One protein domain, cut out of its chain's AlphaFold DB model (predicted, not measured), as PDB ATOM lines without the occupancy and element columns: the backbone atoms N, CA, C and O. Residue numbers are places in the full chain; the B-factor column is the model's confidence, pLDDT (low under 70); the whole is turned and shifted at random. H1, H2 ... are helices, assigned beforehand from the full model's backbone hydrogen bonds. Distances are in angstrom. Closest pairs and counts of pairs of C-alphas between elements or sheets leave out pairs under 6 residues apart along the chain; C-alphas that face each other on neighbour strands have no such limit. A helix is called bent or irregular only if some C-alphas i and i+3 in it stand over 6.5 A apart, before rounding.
ATOM      1  N   GLY A  67      28.570  -6.138 117.751       79.44
ATOM      2  CA  GLY A  67      29.082  -7.309 117.022       79.44
ATOM      3  C   GLY A  67      28.088  -7.874 115.994       79.44
ATOM      4  O   GLY A  67      28.487  -8.391 114.954       79.44
ATOM      5  N   LYS A  68      26.780  -7.689 116.228       82.88
ATOM      6  CA  LYS A  68      25.723  -8.027 115.267       82.88
ATOM      7  C   LYS A  68      25.809  -7.189 113.985       82.88
ATOM      8  O   LYS A  68      25.641  -7.737 112.904       82.88
ATOM      9  N   MET A  69      26.062  -5.888 114.092       80.06
ATOM     10  CA  MET A  69      26.158  -4.982 112.941       80.06
ATOM     11  C   MET A  69      27.424  -5.256 112.121       80.06
ATOM     12  O   MET A  69      27.343  -5.348 110.900       80.06
ATOM     13  N   VAL A  70      28.559  -5.519 112.783       81.19
ATOM     14  CA  VAL A  70      29.794  -5.969 112.110       81.19
ATOM     15  C   VAL A  70      29.549  -7.258 111.324       81.19
ATOM     16  O   VAL A  70      29.930  -7.359 110.159       81.19
ATOM     17  N   PHE A  71      28.856  -8.229 111.930       83.88
ATOM     18  CA  PHE A  71      28.498  -9.474 111.254       83.88
ATOM     19  C   PHE A  71      27.581  -9.243 110.043       83.88
ATOM     20  O   PHE A  71      27.787  -9.855 108.998       83.88
ATOM     21  N   VAL A  72      26.595  -8.346 110.147       86.81
ATOM     22  CA  VAL A  72      25.711  -8.003 109.021       86.81
ATOM     23  C   VAL A  72      26.504  -7.393 107.867       86.81
ATOM     24  O   VAL A  72      26.380  -7.873 106.742       86.81
ATOM     25  N   ILE A  73      27.356  -6.397 108.133       84.88
ATOM     26  CA  ILE A  73      28.209  -5.771 107.109       84.88
ATOM     27  C   ILE A  73      29.095  -6.827 106.444       84.88
ATOM     28  O   ILE A  73      29.133  -6.912 105.218       84.88
ATOM     29  N   PHE A  74      29.731  -7.692 107.240       87.06
ATOM     30  CA  PHE A  74      30.548  -8.794 106.740       87.06
ATOM     31  C   PHE A  74      29.763  -9.701 105.779       87.06
ATOM     32  O   PHE A  74      30.205  -9.944 104.657       87.06
ATOM     33  N   VAL A  75      28.571 -10.161 106.172       91.06
ATOM     34  CA  VAL A  75      27.725 -11.019 105.323       91.06
ATOM     35  C   VAL A  75      27.341 -10.316 104.018       91.06
ATOM     36  O   VAL A  75      27.377 -10.938 102.952       91.06
ATOM     37  N   LEU A  76      26.998  -9.027 104.076       90.44
ATOM     38  CA  LEU A  76      26.613  -8.251 102.896       90.44
ATOM     39  C   LEU A  76      27.793  -8.076 101.929       90.44
ATOM     40  O   LEU A  76      27.641  -8.341 100.735       90.44
ATOM     41  N   THR A  77      28.983  -7.737 102.429       88.38
ATOM     42  CA  THR A  77      30.198  -7.622 101.605       88.38
ATOM     43  C   THR A  77      30.554  -8.951 100.940       88.38
ATOM     44  O   THR A  77      30.768  -9.003  99.728       88.38
ATOM     45  N   PHE A  78      30.564 -10.056 101.693       91.69
ATOM     46  CA  PHE A  78      30.874 -11.374 101.127       91.69
ATOM     47  C   PHE A  78      29.837 -11.829 100.094       91.69
ATOM     48  O   PHE A  78      30.195 -12.478  99.111       91.69
ATOM     49  N   SER A  79      28.569 -11.448 100.269       91.12
ATOM     50  CA  SER A  79      27.516 -11.723  99.287       91.12
ATOM     51  C   SER A  79      27.768 -10.992  97.967       91.12
ATOM     52  O   SER A  79      27.672 -11.605  96.906       91.12
ATOM     53  N   GLN A  80      28.148  -9.711  98.018       88.12
ATOM     54  CA  GLN A  80      28.499  -8.933  96.823       88.12
ATOM     55  C   GLN A  80      29.707  -9.536  96.094       88.12
ATOM     56  O   GLN A  80      29.641  -9.762  94.887       88.12
ATOM     57  N   ILE A  81      30.768  -9.893  96.831       89.75
ATOM     58  CA  ILE A  81      31.952 -10.567  96.270       89.75
ATOM     59  C   ILE A  81      31.555 -11.892  95.605       89.75
ATOM     60  O   ILE A  81      31.978 -12.181  94.487       89.75
ATOM     61  N   GLY A  82      30.711 -12.691  96.263       90.56
ATOM     62  CA  GLY A  82      30.222 -13.956  95.717       90.56
ATOM     63  C   GLY A  82      29.446 -13.776  94.410       90.56
ATOM     64  O   GLY A  82      29.681 -14.513  93.450       90.56
ATOM     65  N   ILE A  83      28.572 -12.767  94.340       88.94
ATOM     66  CA  ILE A  83      27.826 -12.428  93.119       88.94
ATOM     67  C   ILE A  83      28.777 -11.982  92.005       88.94
ATOM     68  O   ILE A  83      28.627 -12.421  90.864       88.94
ATOM     69  N   PHE A  84      29.781 -11.169  92.334       85.94
ATOM     70  CA  PHE A  84      30.776 -10.693  91.378       85.94
ATOM     71  C   PHE A  84      31.588 -11.845  90.774       85.94
ATOM     72  O   PHE A  84      31.690 -11.960  89.551       85.94
ATOM     73  N   ILE A  85      32.095 -12.753  91.614       89.69
ATOM     74  CA  ILE A  85      32.819 -13.955  91.171       89.69
ATOM     75  C   ILE A  85      31.914 -14.825  90.289       89.69
ATOM     76  O   ILE A  85      32.325 -15.278  89.220       89.69
ATOM     77  N   TYR A  86      30.664 -15.038  90.700       89.56
ATOM     78  CA  TYR A  86      29.701 -15.804  89.913       89.56
ATOM     79  C   TYR A  86      29.435 -15.171  88.537       89.56
ATOM     80  O   TYR A  86      29.441 -15.876  87.523       89.56
ATOM     81  N   ALA A  87      29.238 -13.851  88.481       85.94
ATOM     82  CA  ALA A  87      29.035 -13.118  87.235       85.94
ATOM     83  C   ALA A  87      30.263 -13.211  86.319       85.94
ATOM     84  O   ALA A  87      30.101 -13.468  85.128       85.94
ATOM     85  N   PHE A  88      31.475 -13.096  86.874       86.38
ATOM     86  CA  PHE A  88      32.729 -13.226  86.130       86.38
ATOM     87  C   PHE A  88      32.842 -14.572  85.399       86.38
ATOM     88  O   PHE A  88      33.109 -14.602  84.199       86.38
ATOM     89  N   PHE A  89      32.589 -15.687  86.094       89.12
ATOM     90  CA  PHE A  89      32.740 -17.019  85.498       89.12
ATOM     91  C   PHE A  89      31.583 -17.420  84.579       89.12
ATOM     92  O   PHE A  89      31.804 -18.114  83.586       89.12
ATOM     93  N   LYS A  90      30.347 -17.029  84.904       90.25
ATOM     94  CA  LYS A  90      29.157 -17.532  84.199       90.25
ATOM     95  C   LYS A  90      28.616 -16.578  83.135       90.25
ATOM     96  O   LYS A  90      27.998 -17.033  82.175       90.25
ATOM     97  N   TYR A  91      28.846 -15.276  83.289       89.06
ATOM     98  CA  TYR A  91      28.312 -14.233  82.414       89.06
ATOM     99  C   TYR A  91      29.400 -13.198  82.071       89.06
ATOM    100  O   TYR A  91      29.304 -12.039  82.473       89.06
ATOM    101  N   PRO A  92      30.426 -13.564  81.278       85.81
ATOM    102  CA  PRO A  92      31.537 -12.660  80.955       85.81
ATOM    103  C   PRO A  92      31.085 -11.375  80.238       85.81
ATOM    104  O   PRO A  92      31.683 -10.318  80.410       85.81
ATOM    105  N   GLY A  93      29.988 -11.435  79.473       86.25
ATOM    106  CA  GLY A  93      29.368 -10.241  78.896       86.25
ATOM    107  C   GLY A  93      28.822  -9.283  79.959       86.25
ATOM    108  O   GLY A  93      29.058  -8.084  79.871       86.25
ATOM    109  N   LEU A  94      28.148  -9.806  80.991       88.12
ATOM    110  CA  LEU A  94      27.633  -9.004  82.105       88.12
ATOM    111  C   LEU A  94      28.787  -8.363  82.870       88.12
ATOM    112  O   LEU A  94      28.728  -7.187  83.213       88.12
ATOM    113  N   PHE A  95      29.858  -9.124  83.077       86.25
ATOM    114  CA  PHE A  95      31.068  -8.624  83.707       86.25
ATOM    115  C   PHE A  95      31.648  -7.404  82.977       86.25
ATOM    116  O   PHE A  95      32.005  -6.427  83.628       86.25
ATOM    117  N   MET A  96      31.673  -7.398  81.639       87.88
ATOM    118  CA  MET A  96      32.108  -6.208  80.895       87.88
ATOM    119  C   MET A  96      31.230  -4.982  81.179       87.88
ATOM    120  O   MET A  96      31.765  -3.890  81.357       87.88
ATOM    121  N   PHE A  97      29.906  -5.143  81.273       88.69
ATOM    122  CA  PHE A  97      29.020  -4.033  81.638       88.69
ATOM    123  C   PHE A  97      29.242  -3.543  83.068       88.69
ATOM    124  O   PHE A  97      29.260  -2.334  83.284       88.69
ATOM    125  N   LEU A  98      29.452  -4.452  84.022       88.12
ATOM    126  CA  LEU A  98      29.794  -4.088  85.401       88.12
ATOM    127  C   LEU A  98      31.088  -3.264  85.442       88.12
ATOM    128  O   LEU A  98      31.109  -2.193  86.038       88.12
ATOM    129  N   MET A  99      32.129  -3.694  84.722       89.06
ATOM    130  CA  MET A  99      33.394  -2.956  84.625       89.06
ATOM    131  C   MET A  99      33.233  -1.568  83.986       89.06
ATOM    132  O   MET A  99      33.871  -0.610  84.419       89.06
ATOM    133  N   ILE A 100      32.384  -1.439  82.960       90.88
ATOM    134  CA  ILE A 100      32.050  -0.132  82.369       90.88
ATOM    135  C   ILE A 100      31.333   0.745  83.403       90.88
ATOM    136  O   ILE A 100      31.651   1.927  83.518       90.88
ATOM    137  N   GLY A 101      30.398   0.171  84.160       90.69
ATOM    138  CA  GLY A 101      29.689   0.845  85.245       90.69
ATOM    139  C   GLY A 101      30.631   1.423  86.299       90.69
ATOM    140  O   GLY A 101      30.587   2.620  86.561       90.69
ATOM    141  N   GLU A 102      31.554   0.606  86.803       88.50
ATOM    142  CA  GLU A 102      32.598   1.020  87.754       88.50
ATOM    143  C   GLU A 102      33.461   2.168  87.211       88.50
ATOM    144  O   GLU A 102      33.768   3.138  87.907       88.50
ATOM    145  N   LEU A 103      33.837   2.103  85.930       90.81
ATOM    146  CA  LEU A 103      34.618   3.166  85.301       90.81
ATOM    147  C   LEU A 103      33.828   4.482  85.217       90.81
ATOM    148  O   LEU A 103      34.400   5.552  85.442       90.81
ATOM    149  N   LEU A 104      32.524   4.414  84.932       90.44
ATOM    150  CA  LEU A 104      31.641   5.581  84.957       90.44
ATOM    151  C   LEU A 104      31.529   6.163  86.371       90.44
ATOM    152  O   LEU A 104      31.643   7.380  86.526       90.44
ATOM    153  N   ASP A 105      31.386   5.326  87.395       90.00
ATOM    154  CA  ASP A 105      31.298   5.775  88.789       90.00
ATOM    155  C   ASP A 105      32.584   6.455  89.254       90.00
ATOM    156  O   ASP A 105      32.541   7.527  89.861       90.00
ATOM    157  N   LEU A 106      33.751   5.918  88.885       87.88
ATOM    158  CA  LEU A 106      35.042   6.553  89.159       87.88
ATOM    159  C   LEU A 106      35.153   7.945  88.524       87.88
ATOM    160  O   LEU A 106      35.655   8.886  89.155       87.88
ATOM    161  N   VAL A 107      34.695   8.094  87.280       88.44
ATOM    162  CA  VAL A 107      34.657   9.393  86.592       88.44
ATOM    163  C   VAL A 107      33.688  10.339  87.302       88.44
ATOM    164  O   VAL A 107      34.061  11.472  87.616       88.44
ATOM    165  N   ASN A 108      32.486   9.866  87.628       86.88
ATOM    166  CA  ASN A 108      31.465  10.640  88.327       86.88
ATOM    167  C   ASN A 108      31.942  11.108  89.710       86.88
ATOM    168  O   ASN A 108      31.746  12.269  90.070       86.88
ATOM    169  N   ARG A 109      32.647  10.252  90.457       85.50
ATOM    170  CA  ARG A 109      33.229  10.579  91.767       85.50
ATOM    171  C   ARG A 109      34.295  11.667  91.647       85.50
ATOM    172  O   ARG A 109      34.298  12.624  92.420       85.50
ATOM    173  N   LYS A 110      35.177  11.578  90.643       86.00
ATOM    174  CA  LYS A 110      36.162  12.639  90.358       86.00
ATOM    175  C   LYS A 110      35.485  13.965  90.012       86.00
ATOM    176  O   LYS A 110      35.899  15.005  90.527       86.00
ATOM    177  N   LEU A 111      34.436  13.934  89.189       85.06
ATOM    178  CA  LEU A 111      33.656  15.123  88.834       85.06
ATOM    179  C   LEU A 111      32.972  15.738  90.061       85.06
ATOM    180  O   LEU A 111      33.085  16.945  90.276       85.06
ATOM    181  N   LYS A 112      32.331  14.921  90.905       84.31
ATOM    182  CA  LYS A 112      31.676  15.358  92.147       84.31
ATOM    183  C   LYS A 112      32.663  16.068  93.079       84.31
ATOM    184  O   LYS A 112      32.391  17.187  93.515       84.31
ATOM    185  N   LYS A 113      33.846  15.481  93.304       84.44
ATOM    186  CA  LYS A 113      34.922  16.092  94.111       84.44
ATOM    187  C   LYS A 113      35.426  17.404  93.517       84.44
ATOM    188  O   LYS A 113      35.598  18.379  94.244       84.44
ATOM    189  N   TYR A 114      35.627  17.455  92.201       85.19
ATOM    190  CA  TYR A 114      36.047  18.679  91.518       85.19
ATOM    191  C   TYR A 114      35.028  19.815  91.684       85.19
ATOM    192  O   TYR A 114      35.412  20.944  91.982       85.19
ATOM    193  N   ILE A 115      33.734  19.518  91.534       84.12
ATOM    194  CA  ILE A 115      32.651  20.495  91.721       84.12
ATOM    195  C   ILE A 115      32.589  20.964  93.180       84.12
ATOM    196  O   ILE A 115      32.463  22.164  93.418       84.12
ATOM    197  N   LYS A 116      32.713  20.043  94.146       80.38
ATOM    198  CA  LYS A 116      32.702  20.357  95.583       80.38
ATOM    199  C   LYS A 116      33.862  21.271  95.986       80.38
ATOM    200  O   LYS A 116      33.632  22.211  96.727       80.38
ATOM    201  N   ASN A 117      35.066  21.043  95.459       77.62
ATOM    202  CA  ASN A 117      36.259  21.844  95.776       77.62
ATOM    203  C   ASN A 117      36.284  23.230  95.102       77.62
ATOM    204  O   ASN A 117      37.134  24.052  95.437       77.62
ATOM    205  N   LYS A 118      35.418  23.474  94.110       69.31
ATOM    206  CA  LYS A 118      35.286  24.771  93.425       69.31
ATOM    207  C   LYS A 118      34.236  25.695  94.051       69.31
ATOM    208  O   LYS A 118      34.185  26.861  93.663       69.31
ATOM    209  N   ARG A 119      33.378  25.169  94.927       52.94
ATOM    210  CA  ARG A 119      32.446  25.946  95.755       52.94
ATOM    211  C   ARG A 119      33.101  26.278  97.086       52.94
ATOM    212  O   ARG A 119      32.779  27.367  97.598       52.94
TER     213      ARG A 119
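Overview. This is residues 67 to 119 of the 119 residues of an uncharacterized protein of Cellulosilyticum sp. WCF-2 (UniProt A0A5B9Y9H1). Two long helices, H1 and H2, meet near their ends as an open V, with the tight turn at Tyr 91 as its corner. Most of both arms sticks out free: residues 67 to 83 of H1 on the one side, and residues 99 to 119, of which 99 to 118 belong to H2, on the other. The printed part has 53 residues with two named helices, H1 then H2 along the chain, and no named strand; the class is all helix. The whole is extended, with a radius of gyration of the C-alphas of 15.8 A, and flat, spanning 41 by 38 by 7 A.

Along the chain. H1 runs from residue 67 to residue 90, 34.4 A from first to last C-alpha. It begins at C-alpha 67 at (29.082, -7.309, 117.022) and ends at C-alpha 90 at (29.157, -17.532, 84.199). H2, the longest helix with 27 residues, runs from residue 92 to residue 118 and measures 39.6 A. Its C-alpha 118 is at (35.286, 24.771, 93.425). Neither helix is bent.

Arrangement. H1 and H2 touch, with 5 pairs of C-alphas within 8 A. The closest C-alphas are those of Phe 88 and Phe 95, 5.5 A apart. H1 touches H2 with residues 84 to 88 alone, and H2 touches H1 with residues 94 to 95 alone. Their lines stand at a steep tilt of 53 degrees, and they run opposite ways. Their centres are 21.0 A apart. In H1 and H2 every O i to N i+4 pair is within hydrogen-bond range.

Size, cuts and confidence. The two C-alphas farthest apart are those of Lys 90 and Arg 119, 45.1 A. The printed part has no cut and ends at residue 119, the chain's last residue. The link from H1 to H2 is tight, with 1 residue between them. The mean pLDDT of the printed part is 86.1, and residues 118 to 119 are under 70.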